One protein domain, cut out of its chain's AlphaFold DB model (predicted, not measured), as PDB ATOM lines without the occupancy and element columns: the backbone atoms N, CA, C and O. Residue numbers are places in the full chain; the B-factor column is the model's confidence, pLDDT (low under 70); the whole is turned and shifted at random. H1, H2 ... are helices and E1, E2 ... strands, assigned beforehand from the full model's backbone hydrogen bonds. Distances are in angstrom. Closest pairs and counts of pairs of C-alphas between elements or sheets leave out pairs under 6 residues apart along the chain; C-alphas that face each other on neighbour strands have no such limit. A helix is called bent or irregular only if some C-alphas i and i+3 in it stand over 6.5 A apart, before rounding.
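This is residues 3 to 95 of the 408 residues of an uncharacterized protein of Kofleriaceae bacterium (UniProt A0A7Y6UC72). A small, strongly twisted sheet of four strands is curled like part of a barrel, with the irregular helix H3 packed over one face and the tiny helix H2 meeting H3 at a corner. Helix H1 lies toward the other end of the longest axis and only grazes the sheet, while residues 18 to 36 make a long loop without a named element. The printed part has 93 residues, in the order E1, E2, E3, H1, E4, H2, H3; the sheet runs E2, E1, E3, E4, all antiparallel. The class is mixed, helices and strands, with under half of the residues in named elements. The whole is compact, with a radius of gyration of the C-alphas of 12.2 A and spans of 35 by 30 by 24 A.

E1, residues 3 to 10, and E2, residues 13 to 17, form an antiparallel hairpin, with N 8 and O 15 at 3.1 A and N 15 and O 8 at 2.8 A, within hydrogen-bond range. E1 is staggered: its residues 6 to 10 pair with E2 and its residues 3 to 6 with E3, residues 37 to 41, where N 5 and O 38 are 2.9 A apart. E4, residues 70 to 72, is an edge strand antiparallel to E3, with N 39 and O 71 at 2.9 A. Residues 15 to 16 of E2 also pair with residues 25 to 26, antiparallel. H1, residues 50 to 59, only just on the sheet with 5 pairs of C-alphas within 10 A, only grazes it with residues 50 to 53; the C-alphas of Arg 17 and Gln 50 are the closest of E2 and H1, 6.9 A apart. H2, residues 77 to 80, only grazes the sheet too. H3, residues 84 to 94, makes two layers with the sheet, a helix on one face of it, at a height over the sheet of 8.5 A. It lies over E1, slantwise to the strands at 40 degrees on the local plane; the C-alphas of Leu 4 and Gly 84, their closest, are 6.2 A apart. H2 and H3 touch only at the corner by their link, closest at the C-alphas of Leu 78 and Gly 84, 4.3 A. H1 is apart from H2 and H3. Each O i to N i+4 pair of H1 is within hydrogen-bond range, H3 has 1 of 7 such pairs and 5 of 8 O i to N i+3 pairs, and H2 is too short for an O i to N i+4 pair.

E1 begins at C-alpha 3 (54.922, 138.395, 139.186) and is 20.4 A long; E2 is 12.6 A, E3 13.4 A and E4 7.1 A. H1 is 14.4 A long, from C-alpha 50 at (65.550, 139.282, 137.795), and H2 5.8 A. H3 is 13.8 A long and ends at C-alpha 94 (53.587, 122.810, 137.753); it is irregular, with C-alphas 86 and 89 7.7 A apart.

The two C-alphas farthest apart, those of Gly 61 and Ala 92, are 35.8 A apart. The printed part has no cut, and the link from E2 to E3, with 19 residues, is long. The mean pLDDT of the printed part is 90.1, and residues 20 to 22 are under 70.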
ATOM      1  N   LEU A   3      54.114 139.175 140.124       95.44
ATOM      2  CA  LEU A   3      54.922 138.395 139.186       95.44
ATOM      3  C   LEU A   3      54.716 136.908 139.417       95.44
ATOM      4  O   LEU A   3      54.459 136.475 140.532       95.44
ATOM      5  N   LEU A   4      54.882 136.126 138.363       94.75
ATOM      6  CA  LEU A   4      55.089 134.694 138.474       94.75
ATOM      7  C   LEU A   4      56.581 134.389 138.420       94.75
ATOM      8  O   LEU A   4      57.338 135.051 137.708       94.75
ATOM      9  N   ALA A   5      56.990 133.369 139.158       93.81
ATOM     10  CA  ALA A   5      58.346 132.848 139.149       93.81
ATOM     11  C   ALA A   5      58.327 131.327 139.264       93.81
ATOM     12  O   ALA A   5      57.335 130.743 139.693       93.81
ATOM     13  N   VAL A   6      59.434 130.683 138.915       92.81
ATOM     14  CA  VAL A   6      59.641 129.257 139.182       92.81
ATOM     15  C   VAL A   6      60.777 129.062 140.170       92.81
ATOM     16  O   VAL A   6      61.732 129.847 140.195       92.81
ATOM     17  N   THR A   7      60.683 128.011 140.975       92.19
ATOM     18  CA  THR A   7      61.776 127.583 141.839       92.19
ATOM     19  C   THR A   7      62.730 126.695 141.056       92.19
ATOM     20  O   THR A   7      62.332 125.810 140.295       92.19
ATOM     21  N   GLN A   8      64.021 126.952 141.227       88.12
ATOM     22  CA  GLN A   8      65.091 126.098 140.722       88.12
ATOM     23  C   GLN A   8      66.094 125.814 141.831       88.12
ATOM     24  O   GLN A   8      66.166 126.546 142.815       88.12
ATOM     25  N   GLU A   9      66.898 124.772 141.652       87.88
ATOM     26  CA  GLU A   9      68.024 124.508 142.537       87.88
ATOM     27  C   GLU A   9      69.281 125.226 142.026       87.88
ATOM     28  O   GLU A   9      69.702 125.053 140.880       87.88
ATOM     29  N   HIS A  10      69.912 126.022 142.887       85.25
ATOM     30  CA  HIS A  10      71.239 126.581 142.664       85.25
ATOM     31  C   HIS A  10      72.098 126.350 143.905       85.25
ATOM     32  O   HIS A  10      71.735 126.760 145.006       85.25
ATOM     33  N   ALA A  11      73.231 125.663 143.733       83.25
ATOM     34  CA  ALA A  11      74.107 125.264 144.838       83.25
ATOM     35  C   ALA A  11      73.352 124.554 145.987       83.25
ATOM     36  O   ALA A  11      73.591 124.840 147.161       83.25
ATOM     37  N   LYS A  12      72.441 123.628 145.644       84.56
ATOM     38  CA  LYS A  12      71.577 122.883 146.583       84.56
ATOM     39  C   LYS A  12      70.590 123.738 147.385       84.56
ATOM     40  O   LYS A  12      70.085 123.287 148.411       84.56
ATOM     41  N   LYS A  13      70.323 124.973 146.951       84.00
ATOM     42  CA  LYS A  13      69.333 125.865 147.564       84.00
ATOM     43  C   LYS A  13      68.255 126.260 146.552       84.00
ATOM     44  O   LYS A  13      68.598 126.491 145.388       84.00
ATOM     45  N   PRO A  14      66.983 126.372 146.971       87.69
ATOM     46  CA  PRO A  14      65.934 126.939 146.138       87.69
ATOM     47  C   PRO A  14      66.220 128.404 145.808       87.69
ATOM     48  O   PRO A  14      66.607 129.188 146.677       87.69
ATOM     49  N   VAL A  15      66.005 128.773 144.549       90.50
ATOM     50  CA  VAL A  15      66.120 130.153 144.066       90.50
ATOM     51  C   VAL A  15      64.912 130.541 143.230       90.50
ATOM     52  O   VAL A  15      64.345 129.713 142.516       90.50
ATOM     53  N   VAL A  16      64.543 131.815 143.314       89.50
ATOM     54  CA  VAL A  16      63.484 132.453 142.531       89.50
ATOM     55  C   VAL A  16      64.021 132.780 141.141       89.50
ATOM     56  O   VAL A  16      65.029 133.484 141.008       89.50
ATOM     57  N   ARG A  17      63.321 132.321 140.102       87.50
ATOM     58  CA  ARG A  17      63.586 132.689 138.706       87.50
ATOM     59  C   ARG A  17      62.358 133.327 138.072       87.50
ATOM     60  O   ARG A  17      61.356 132.653 137.838       87.50
ATOM     61  N   VAL A  18      62.463 134.616 137.760       83.62
ATOM     62  CA  VAL A  18      61.447 135.367 136.998       83.62
ATOM     63  C   VAL A  18      61.752 135.320 135.494       83.62
ATOM     64  O   VAL A  18      60.843 135.293 134.669       83.62
ATOM     65  N   THR A  19      63.037 135.261 135.135       76.12
ATOM     66  CA  THR A  19      63.550 135.143 133.760       76.12
ATOM     67  C   THR A  19      64.777 134.227 133.730       76.12
ATOM     68  O   THR A  19      65.477 134.096 134.736       76.12
ATOM     69  N   TRP A  20      65.080 133.605 132.586       64.06
ATOM     70  CA  TRP A  20      66.314 132.824 132.413       64.06
ATOM     71  C   TRP A  20      67.553 133.729 132.535       64.06
ATOM     72  O   TRP A  20      67.660 134.722 131.821       64.06
ATOM     73  N   GLY A  21      68.491 133.396 133.428       61.41
ATOM     74  CA  GLY A  21      69.690 134.204 133.678       61.41
ATOM     75  C   GLY A  21      70.555 133.682 134.830       61.41
ATOM     76  O   GLY A  21      70.185 132.728 135.514       61.41
ATOM     77  N   ALA A  22      71.727 134.294 135.029       58.09
ATOM     78  CA  ALA A  22      72.696 133.878 136.048       58.09
ATOM     79  C   ALA A  22      72.309 134.326 137.474       58.09
ATOM     80  O   ALA A  22      72.540 133.588 138.430       58.09
ATOM     81  N   GLU A  23      71.662 135.482 137.617       70.62
ATOM     82  CA  GLU A  23      71.359 136.118 138.909       70.62
ATOM     83  C   GLU A  23      70.265 135.376 139.680       70.62
ATOM     84  O   GLU A  23      69.160 135.185 139.173       70.62
ATOM     85  N   ALA A  24      70.578 134.901 140.884       78.81
ATOM     86  CA  ALA A  24      69.680 134.089 141.694       78.81
ATOM     87  C   ALA A  24      69.238 134.853 142.948       78.81
ATOM     88  O   ALA A  24      70.071 135.238 143.767       78.81
ATOM     89  N   VAL A  25      67.923 135.011 143.117       88.31
ATOM     90  CA  VAL A  25      67.325 135.511 144.362       88.31
ATOM     91  C   VAL A  25      66.987 134.311 145.240       88.31
ATOM     92  O   VAL A  25      66.342 133.371 144.780       88.31
ATOM     93  N   PHE A  26      67.424 134.331 146.494       91.25
ATOM     94  CA  PHE A  26      67.164 133.264 147.463       91.25
ATOM     95  C   PHE A  26      65.937 133.580 148.321       91.25
ATOM     96  O   PHE A  26      65.512 134.730 148.395       91.25
ATOM     97  N   PHE A  27      65.400 132.568 148.998       92.00
ATOM     98  CA  PHE A  27      64.326 132.724 149.981       92.00
ATOM     99  C   PHE A  27      64.888 132.938 151.385       92.00
ATOM    100  O   PHE A  27      65.875 132.301 151.769       92.00
ATOM    101  N   ALA A  28      64.239 133.799 152.162       89.75
ATOM    102  CA  ALA A  28      64.471 133.929 153.593       89.75
ATOM    103  C   ALA A  28      63.518 132.999 154.361       89.75
ATOM    104  O   ALA A  28      62.310 133.025 154.145       89.75
ATOM    105  N   GLY A  29      64.051 132.201 155.291       87.69
ATOM    106  CA  GLY A  29      63.236 131.332 156.143       87.69
ATOM    107  C   GLY A  29      62.680 130.112 155.406       87.69
ATOM    108  O   GLY A  29      63.458 129.268 154.950       87.69
ATOM    109  N   GLU A  30      61.349 129.998 155.348       87.12
ATOM    110  CA  GLU A  30      60.648 128.869 154.728       87.12
ATOM    111  C   GLU A  30      61.032 128.716 153.253       87.12
ATOM    112  O   GLU A  30      61.153 129.688 152.507       87.12
ATOM    113  N   GLN A  31      61.259 127.470 152.846       89.81
ATOM    114  CA  GLN A  31      61.704 127.128 151.505       89.81
ATOM    115  C   GLN A  31      60.546 126.490 150.731       89.81
ATOM    116  O   GLN A  31      59.951 125.533 151.233       89.81
ATOM    117  N   PRO A  32      60.234 126.957 149.513       89.12
ATOM    118  CA  PRO A  32      59.195 126.338 148.705       89.12
ATOM    119  C   PRO A  32      59.632 124.955 148.194       89.12
ATOM    120  O   PRO A  32      60.831 124.700 148.029       89.12
ATOM    121  N   PRO A  33      58.675 124.078 147.845       88.19
ATOM    122  CA  PRO A  33      58.969 122.849 147.117       88.19
ATOM    123  C   PRO A  33      59.710 123.132 145.801       88.19
ATOM    124  O   PRO A  33      59.465 124.146 145.137       88.19
ATOM    125  N   ILE A  34      60.591 122.218 145.396       87.12
ATOM    126  CA  ILE A  34      61.243 122.239 144.081       87.12
ATOM    127  C   ILE A  34      60.812 120.985 143.309       87.12
ATOM    128  O   ILE A  34      60.929 119.888 143.857       87.12
ATOM    129  N   PRO A  35      60.399 121.106 142.036       88.62
ATOM    130  CA  PRO A  35      60.078 122.344 141.321       88.62
ATOM    131  C   PRO A  35      58.687 122.879 141.718       88.62
ATOM    132  O   PRO A  35      57.765 122.104 141.956       88.62
ATOM    133  N   SER A  36      58.519 124.201 141.784       92.25
ATOM    134  CA  SER A  36      57.209 124.851 141.948       92.25
ATOM    135  C   SER A  36      57.122 126.179 141.196       92.25
ATOM    136  O   SER A  36      58.136 126.804 140.878       92.25
ATOM    137  N   MET A  37      55.894 126.617 140.915       94.81
ATOM    138  CA  MET A  37      55.596 127.961 140.430       94.81
ATOM    139  C   MET A  37      55.045 128.809 141.577       94.81
ATOM    140  O   MET A  37      54.183 128.360 142.333       94.81
ATOM    141  N   LEU A  38      55.537 130.038 141.692       95.94
ATOM    142  CA  LEU A  38      55.206 130.977 142.755       95.94
ATOM    143  C   LEU A  38      54.524 132.218 142.192       95.94
ATOM    144  O   LEU A  38      54.917 132.719 141.137       95.94
ATOM    145  N   ALA A  39      53.555 132.737 142.937       96.81
ATOM    146  CA  ALA A  39      53.065 134.096 142.784       96.81
ATOM    147  C   ALA A  39      53.804 134.996 143.776       96.81
ATOM    148  O   ALA A  39      53.836 134.701 144.970       96.81
ATOM    149  N   LEU A  40      54.411 136.063 143.264       96.56
ATOM    150  CA  LEU A  40      55.183 137.039 144.017       96.56
ATOM    151  C   LEU A  40      54.397 138.343 144.124       96.56
ATOM    152  O   LEU A  40      54.041 138.932 143.099       96.56
ATOM    153  N   GLU A  41      54.191 138.821 145.346       96.62
ATOM    154  CA  GLU A  41      53.520 140.086 145.633       96.62
ATOM    155  C   GLU A  41      54.563 141.150 145.984       96.62
ATOM    156  O   GLU A  41      55.062 141.222 147.102       96.62
ATOM    157  N   LEU A  42      54.929 141.976 144.999       95.38
ATOM    158  CA  LEU A  42      56.104 142.853 145.061       95.38
ATOM    159  C   LEU A  42      55.674 144.330 145.016       95.38
ATOM    160  O   LEU A  42      55.650 144.956 143.942       95.38
ATOM    161  N   PRO A  43      55.227 144.916 146.145       94.62
ATOM    162  CA  PRO A  43      54.771 146.301 146.188       94.62
ATOM    163  C   PRO A  43      55.919 147.270 145.875       94.62
ATOM    164  O   PRO A  43      57.003 147.196 146.446       94.62
ATOM    165  N   GLY A  44      55.685 148.201 144.948       93.31
ATOM    166  CA  GLY A  44      56.683 149.198 144.547       93.31
ATOM    167  C   GLY A  44      57.740 148.724 143.539       93.31
ATOM    168  O   GLY A  44      58.528 149.554 143.087       93.31
ATOM    169  N   LEU A  45      57.747 147.447 143.131       94.25
ATOM    170  CA  LEU A  45      58.617 146.987 142.045       94.25
ATOM    171  C   LEU A  45      58.232 147.670 140.722       94.25
ATOM    172  O   LEU A  45      57.058 147.683 140.344       94.25
ATOM    173  N   LYS A  46      59.231 148.218 140.020       92.06
ATOM    174  CA  LYS A  46      59.046 148.969 138.765       92.06
ATOM    175  C   LYS A  46      59.391 148.168 137.510       92.06
ATOM    176  O   LYS A  46      58.789 148.404 136.468       92.06
ATOM    177  N   VAL A  47      60.350 147.244 137.602       90.50
ATOM    178  CA  VAL A  47      60.876 146.485 136.459       90.50
ATOM    179  C   VAL A  47      60.686 144.994 136.711       90.50
ATOM    180  O   VAL A  47      61.218 144.449 137.674       90.50
ATOM    181  N   ALA A  48      59.930 144.331 135.836       89.06
ATOM    182  CA  ALA A  48      59.644 142.899 135.907       89.06
ATOM    183  C   ALA A  48      60.812 142.056 135.357       89.06
ATOM    184  O   ALA A  48      60.677 141.379 134.340       89.06
ATOM    185  N   SER A  49      61.976 142.129 136.000       88.19
ATOM    186  CA  SER A  49      63.170 141.356 135.642       88.19
ATOM    187  C   SER A  49      63.867 140.813 136.886       88.19
ATOM    188  O   SER A  49      63.630 141.283 137.999       88.19
ATOM    189  N   GLN A  50      64.748 139.829 136.699       88.56
ATOM    190  CA  GLN A  50      65.550 139.282 137.795       88.56
ATOM    191  C   GLN A  50      66.423 140.359 138.463       88.56
ATOM    192  O   GLN A  50      66.444 140.456 139.688       88.56
ATOM    193  N   THR A  51      67.074 141.211 137.668       89.38
ATOM    194  CA  THR A  51      67.874 142.343 138.157       89.38
ATOM    195  C   THR A  51      67.003 143.367 138.886       89.38
ATOM    196  O   THR A  51      67.349 143.790 139.982       89.38
ATOM    197  N   GLY A  52      65.821 143.689 138.348       90.50
ATOM    198  CA  GLY A  52      64.881 144.600 139.004       90.50
ATOM    199  C   GLY A  52      64.385 144.073 140.352       90.50
ATOM    200  O   GLY A  52      64.201 144.851 141.284       90.50
ATOM    201  N   LEU A  53      64.207 142.753 140.486       91.50
ATOM    202  CA  LEU A  53      63.881 142.112 141.762       91.50
ATOM    203  C   LEU A  53      65.035 142.232 142.769       91.50
ATOM    204  O   LEU A  53      64.782 142.537 143.932       91.50
ATOM    205  N   HIS A  54      66.283 142.030 142.335       90.75
ATOM    206  CA  HIS A  54      67.464 142.224 143.184       90.75
ATOM    207  C   HIS A  54      67.593 143.672 143.672       90.75
ATOM    208  O   HIS A  54      67.686 143.892 144.876       90.75
ATOM    209  N   GLU A  55      67.532 144.648 142.763       92.19
ATOM    210  CA  GLU A  55      67.597 146.079 143.100       92.19
ATOM    211  C   GLU A  55      66.467 146.489 144.055       92.19
ATOM    212  O   GLU A  55      66.657 147.296 144.965       92.19
ATOM    213  N   TRP A  56      65.273 145.918 143.873       94.88
ATOM    214  CA  TRP A  56      64.128 146.180 144.740       94.88
ATOM    215  C   TRP A  56      64.304 145.601 146.149       94.88
ATOM    216  O   TRP A  56      63.947 146.275 147.115       94.88
ATOM    217  N   LEU A  57      64.870 144.397 146.284       94.25
ATOM    218  CA  LEU A  57      65.219 143.821 147.588       94.25
ATOM    219  C   LEU A  57      66.310 144.651 148.281       94.25
ATOM    220  O   LEU A  57      66.160 145.014 149.446       94.25
ATOM    221  N   GLU A  58      67.354 145.043 147.548       93.50
ATOM    222  CA  GLU A  58      68.440 145.872 148.077       93.50
ATOM    223  C   GLU A  58      67.923 147.221 148.599       93.50
ATOM    224  O   GLU A  58      68.261 147.631 149.710       93.50
ATOM    225  N   ALA A  59      67.018 147.872 147.860       94.94
ATOM    226  CA  ALA A  59      66.383 149.120 148.286       94.94
ATOM    227  C   ALA A  59      65.540 148.979 149.570       94.94
ATOM    228  O   ALA A  59      65.284 149.972 150.253       94.94
ATOM    229  N   ARG A  60      65.108 147.758 149.906       94.31
ATOM    230  CA  ARG A  60      64.396 147.424 151.151       94.31
ATOM    231  C   ARG A  60      65.336 147.018 152.289       94.31
ATOM    232  O   ARG A  60      64.869 146.797 153.402       94.31
ATOM    233  N   GLY A  61      66.642 146.926 152.033       94.19
ATOM    234  CA  GLY A  61      67.613 146.369 152.977       94.19
ATOM    235  C   GLY A  61      67.499 144.848 153.132       94.19
ATOM    236  O   GLY A  61      67.948 144.298 154.135       94.19
ATOM    237  N   GLU A  62      66.886 144.169 152.162       93.19
ATOM    238  CA  GLU A  62      66.667 142.726 152.146       93.19
ATOM    239  C   GLU A  62      67.628 142.064 151.144       93.19
ATOM    240  O   GLU A  62      67.894 142.586 150.064       93.19
ATOM    241  N   THR A  63      68.158 140.886 151.476       89.62
ATOM    242  CA  THR A  63      69.043 140.113 150.574       89.62
ATOM    243  C   THR A  63      68.382 138.848 150.029       89.62
ATOM    244  O   THR A  63      68.991 138.100 149.263       89.62
ATOM    245  N   ALA A  64      67.160 138.560 150.471       92.12
ATOM    246  CA  ALA A  64      66.407 137.359 150.148       92.12
ATOM    247  C   ALA A  64      64.904 137.650 150.244       92.12
ATOM    248  O   ALA A  64      64.489 138.566 150.949       92.12
ATOM    249  N   LEU A  65      64.103 136.862 149.536       93.38
ATOM    250  CA  LEU A  65      62.660 137.028 149.465       93.38
ATOM    251  C   LEU A  65      61.981 136.465 150.724       93.38
ATOM    252  O   LEU A  65      62.076 135.263 150.984       93.38
ATOM    253  N   GLY A  66      61.302 137.326 151.485       93.44
ATOM    254  CA  GLY A  66      60.510 136.949 152.661       93.44
ATOM    255  C   GLY A  66      59.279 136.104 152.319       93.44
ATOM    256  O   GLY A  66      58.740 136.198 151.215       93.44
ATOM    257  N   ALA A  67      58.833 135.267 153.262       92.38
ATOM    258  CA  ALA A  67      57.689 134.360 153.094       92.38
ATOM    259  C   ALA A  67      56.361 135.093 152.836       92.38
ATOM    260  O   ALA A  67      55.474 134.573 152.172       92.38
ATOM    261  N   GLU A  68      56.236 136.330 153.308       93.50
ATOM    262  CA  GLU A  68      55.082 137.199 153.090       93.50
ATOM    263  C   GLU A  68      54.961 137.723 151.652       93.50
ATOM    264  O   GLU A  68      53.903 138.215 151.262       93.50
ATOM    265  N   LEU A  69      56.037 137.629 150.862       94.62
ATOM    266  CA  LEU A  69      56.098 138.142 149.492       94.62
ATOM    267  C   LEU A  69      55.810 137.070 148.440       94.62
ATOM    268  O   LEU A  69      55.825 137.380 147.246       94.62
ATOM    269  N   TRP A  70      55.573 135.819 148.842       95.88
ATOM    270  CA  TRP A  70      55.292 134.743 147.900       95.88
ATOM    271  C   TRP A  70      54.289 133.720 148.424       95.88
ATOM    272  O   TRP A  70      54.096 133.528 149.618       95.88
ATOM    273  N   ARG A  71      53.661 133.018 147.484       96.12
ATOM    274  CA  ARG A  71      52.905 131.786 147.730       96.12
ATOM    275  C   ARG A  71      52.982 130.877 146.512       96.12
ATOM    276  O   ARG A  71      53.381 131.323 145.435       96.12
ATOM    277  N   LEU A  72      52.553 129.623 146.652       96.38
ATOM    278  CA  LEU A  72      52.321 128.766 145.489       96.38
ATOM    279  C   LEU A  72      51.321 129.442 144.539       96.38
ATOM    280  O   LEU A  72      50.294 129.985 144.970       96.38
ATOM    281  N   ALA A  73      51.659 129.439 143.253       96.56
ATOM    282  CA  ALA A  73      50.806 130.001 142.221       96.56
ATOM    283  C   ALA A  73      49.560 129.131 142.014       96.56
ATOM    284  O   ALA A  73      49.609 127.903 142.095       96.56
ATOM    285  N   VAL A  74      48.452 129.782 141.682       96.81
ATOM    286  CA  VAL A  74      47.256 129.180 141.087       96.81
ATOM    287  C   VAL A  74      47.127 129.670 139.646       96.81
ATOM    288  O   VAL A  74      47.681 130.707 139.291       96.81
ATOM    289  N   LEU A  75      46.393 128.951 138.793       96.38
ATOM    290  CA  LEU A  75      46.279 129.318 137.374       96.38
ATOM    291  C   LEU A  75      45.674 130.714 137.155       96.38
ATOM    292  O   LEU A  75      46.076 131.409 136.225       96.38
ATOM    293  N   ASP A  76      44.785 131.166 138.042       96.50
ATOM    294  CA  ASP A  76      44.215 132.517 137.982       96.50
ATOM    295  C   ASP A  76      45.267 133.622 138.152       96.50
ATOM    296  O   ASP A  76      45.072 134.729 137.654       96.50
ATOM    297  N   ASP A  77      46.428 133.325 138.746       96.44
ATOM    298  CA  ASP A  77      47.519 134.293 138.869       96.44
ATOM    299  C   ASP A  77      48.116 134.695 137.511       96.44
ATOM    300  O   ASP A  77      48.738 135.749 137.390       96.44
ATOM    301  N   LEU A  78      47.918 133.894 136.460       93.75
ATOM    302  CA  LEU A  78      48.353 134.229 135.099       93.75
ATOM    303  C   LEU A  78      47.567 135.410 134.506       93.75
ATOM    304  O   LEU A  78      48.061 136.074 133.583       93.75
ATOM    305  N   LEU A  79      46.355 135.656 135.019       93.88
ATOM    306  CA  LEU A  79      45.433 136.668 134.510       93.88
ATOM    307  C   LEU A  79      45.859 138.087 134.895       93.88
ATOM    308  O   LEU A  79      45.674 139.007 134.099       93.88
ATOM    309  N   ASP A  80      46.443 138.263 136.079       93.88
ATOM    310  CA  ASP A  80      46.795 139.567 136.652       93.88
ATOM    311  C   ASP A  80      48.304 139.754 136.901       93.88
ATOM    312  O   ASP A  80      48.760 140.892 137.040       93.88
ATOM    313  N   ALA A  81      49.113 138.686 136.891       94.00
ATOM    314  CA  ALA A  81      50.567 138.822 136.957       94.00
ATOM    315  C   ALA A  81      51.127 139.542 135.725       94.00
ATOM    316  O   ALA A  81      50.774 139.243 134.581       94.00
ATOM    317  N   HIS A  82      52.088 140.442 135.925       93.12
ATOM    318  CA  HIS A  82      52.664 141.242 134.843       93.12
ATOM    319  C   HIS A  82      53.289 140.360 133.745       93.12
ATOM    320  O   HIS A  82      53.008 140.550 132.562       93.12
ATOM    321  N   ASN A  83      54.046 139.330 134.131       91.38
ATOM    322  CA  ASN A  83      54.733 138.386 133.238       91.38
ATOM    323  C   ASN A  83      53.971 137.065 133.000       91.38
ATOM    324  O   ASN A  83      54.545 136.107 132.489       91.38
ATOM    325  N   GLY A  84      52.687 136.967 133.359       89.25
ATOM    326  CA  GLY A  84      51.934 135.712 133.201       89.25
ATOM    327  C   GLY A  84      51.844 135.193 131.755       89.25
ATOM    328  O   GLY A  84      51.789 133.987 131.544       89.25
ATOM    329  N   GLY A  85      51.925 136.071 130.746       85.94
ATOM    330  CA  GLY A  85      51.985 135.669 129.334       85.94
ATOM    331  C   GLY A  85      53.282 134.937 128.967       85.94
ATOM    332  O   GLY A  85      53.287 134.103 128.064       85.94
ATOM    333  N   ASP A  86      54.362 135.177 129.712       86.62
ATOM    334  CA  ASP A  86      55.693 134.626 129.445       86.62
ATOM    335  C   ASP A  86      55.928 133.280 130.148       86.62
ATOM    336  O   ASP A  86      56.886 132.577 129.834       86.62
ATOM    337  N   MET A  87      55.046 132.891 131.077       87.06
ATOM    338  CA  MET A  87      55.175 131.675 131.894       87.06
ATOM    339  C   MET A  87      54.396 130.473 131.351       87.06
ATOM    340  O   MET A  87      54.359 129.413 131.972       87.06
ATOM    341  N   HIS A  88      53.788 130.593 130.172       83.31
ATOM    342  CA  HIS A  88      52.891 129.560 129.658       83.31
ATOM    343  C   HIS A  88      53.550 128.188 129.428       83.31
ATOM    344  O   HIS A  88      52.924 127.154 129.648       83.31
ATOM    345  N   TRP A  89      54.824 128.155 129.034       85.44
ATOM    346  CA  TRP A  89      55.585 126.922 128.787       85.44
ATOM    347  C   TRP A  89      55.892 126.127 130.069       85.44
ATOM    348  O   TRP A  89      56.275 124.961 129.992       85.44
ATOM    349  N   GLN A  90      55.688 126.730 131.244       90.69
ATOM    350  CA  GLN A  90      55.855 126.096 132.552       90.69
ATOM    351  C   GLN A  90      54.563 125.438 133.063       90.69
ATOM    352  O   GLN A  90      54.614 124.581 133.940       90.69
ATOM    353  N   ILE A  91      53.396 125.780 132.512       93.38
ATOM    354  CA  ILE A  91      52.095 125.389 133.082       93.38
ATOM    355  C   ILE A  91      51.959 123.868 133.238       93.38
ATOM    356  O   ILE A  91      51.608 123.390 134.313       93.38
ATOM    357  N   ALA A  92      52.298 123.096 132.201       93.06
ATOM    358  CA  ALA A  92      52.155 121.635 132.226       93.06
ATOM    359  C   ALA A  92      53.077 120.935 133.248       93.06
ATOM    360  O   ALA A  92      52.826 119.787 133.620       93.06
ATOM    361  N   GLN A  93      54.146 121.608 133.685       91.75
ATOM    362  CA  GLN A  93      55.096 121.074 134.665       91.75
ATOM    363  C   GLN A  93      54.605 121.277 136.102       91.75
ATOM    364  O   GLN A  93      54.808 120.398 136.933       91.75
ATOM    365  N   HIS A  94      53.942 122.405 136.383       93.25
ATOM    366  CA  HIS A  94      53.587 122.810 137.753       93.25
ATOM    367  C   HIS A  94      52.112 122.629 138.104       93.25
ATOM    368  O   HIS A  94      51.772 122.627 139.282       93.25
ATOM    369  N   PHE A  95      51.235 122.467 137.112       94.50
ATOM    370  CA  PHE A  95      49.802 122.286 137.333       94.50
ATOM    371  C   PHE A  95      49.323 120.930 136.820       94.50
ATOM    372  O   PHE A  95      49.765 120.431 135.783       94.50
TER     373      PHE A  95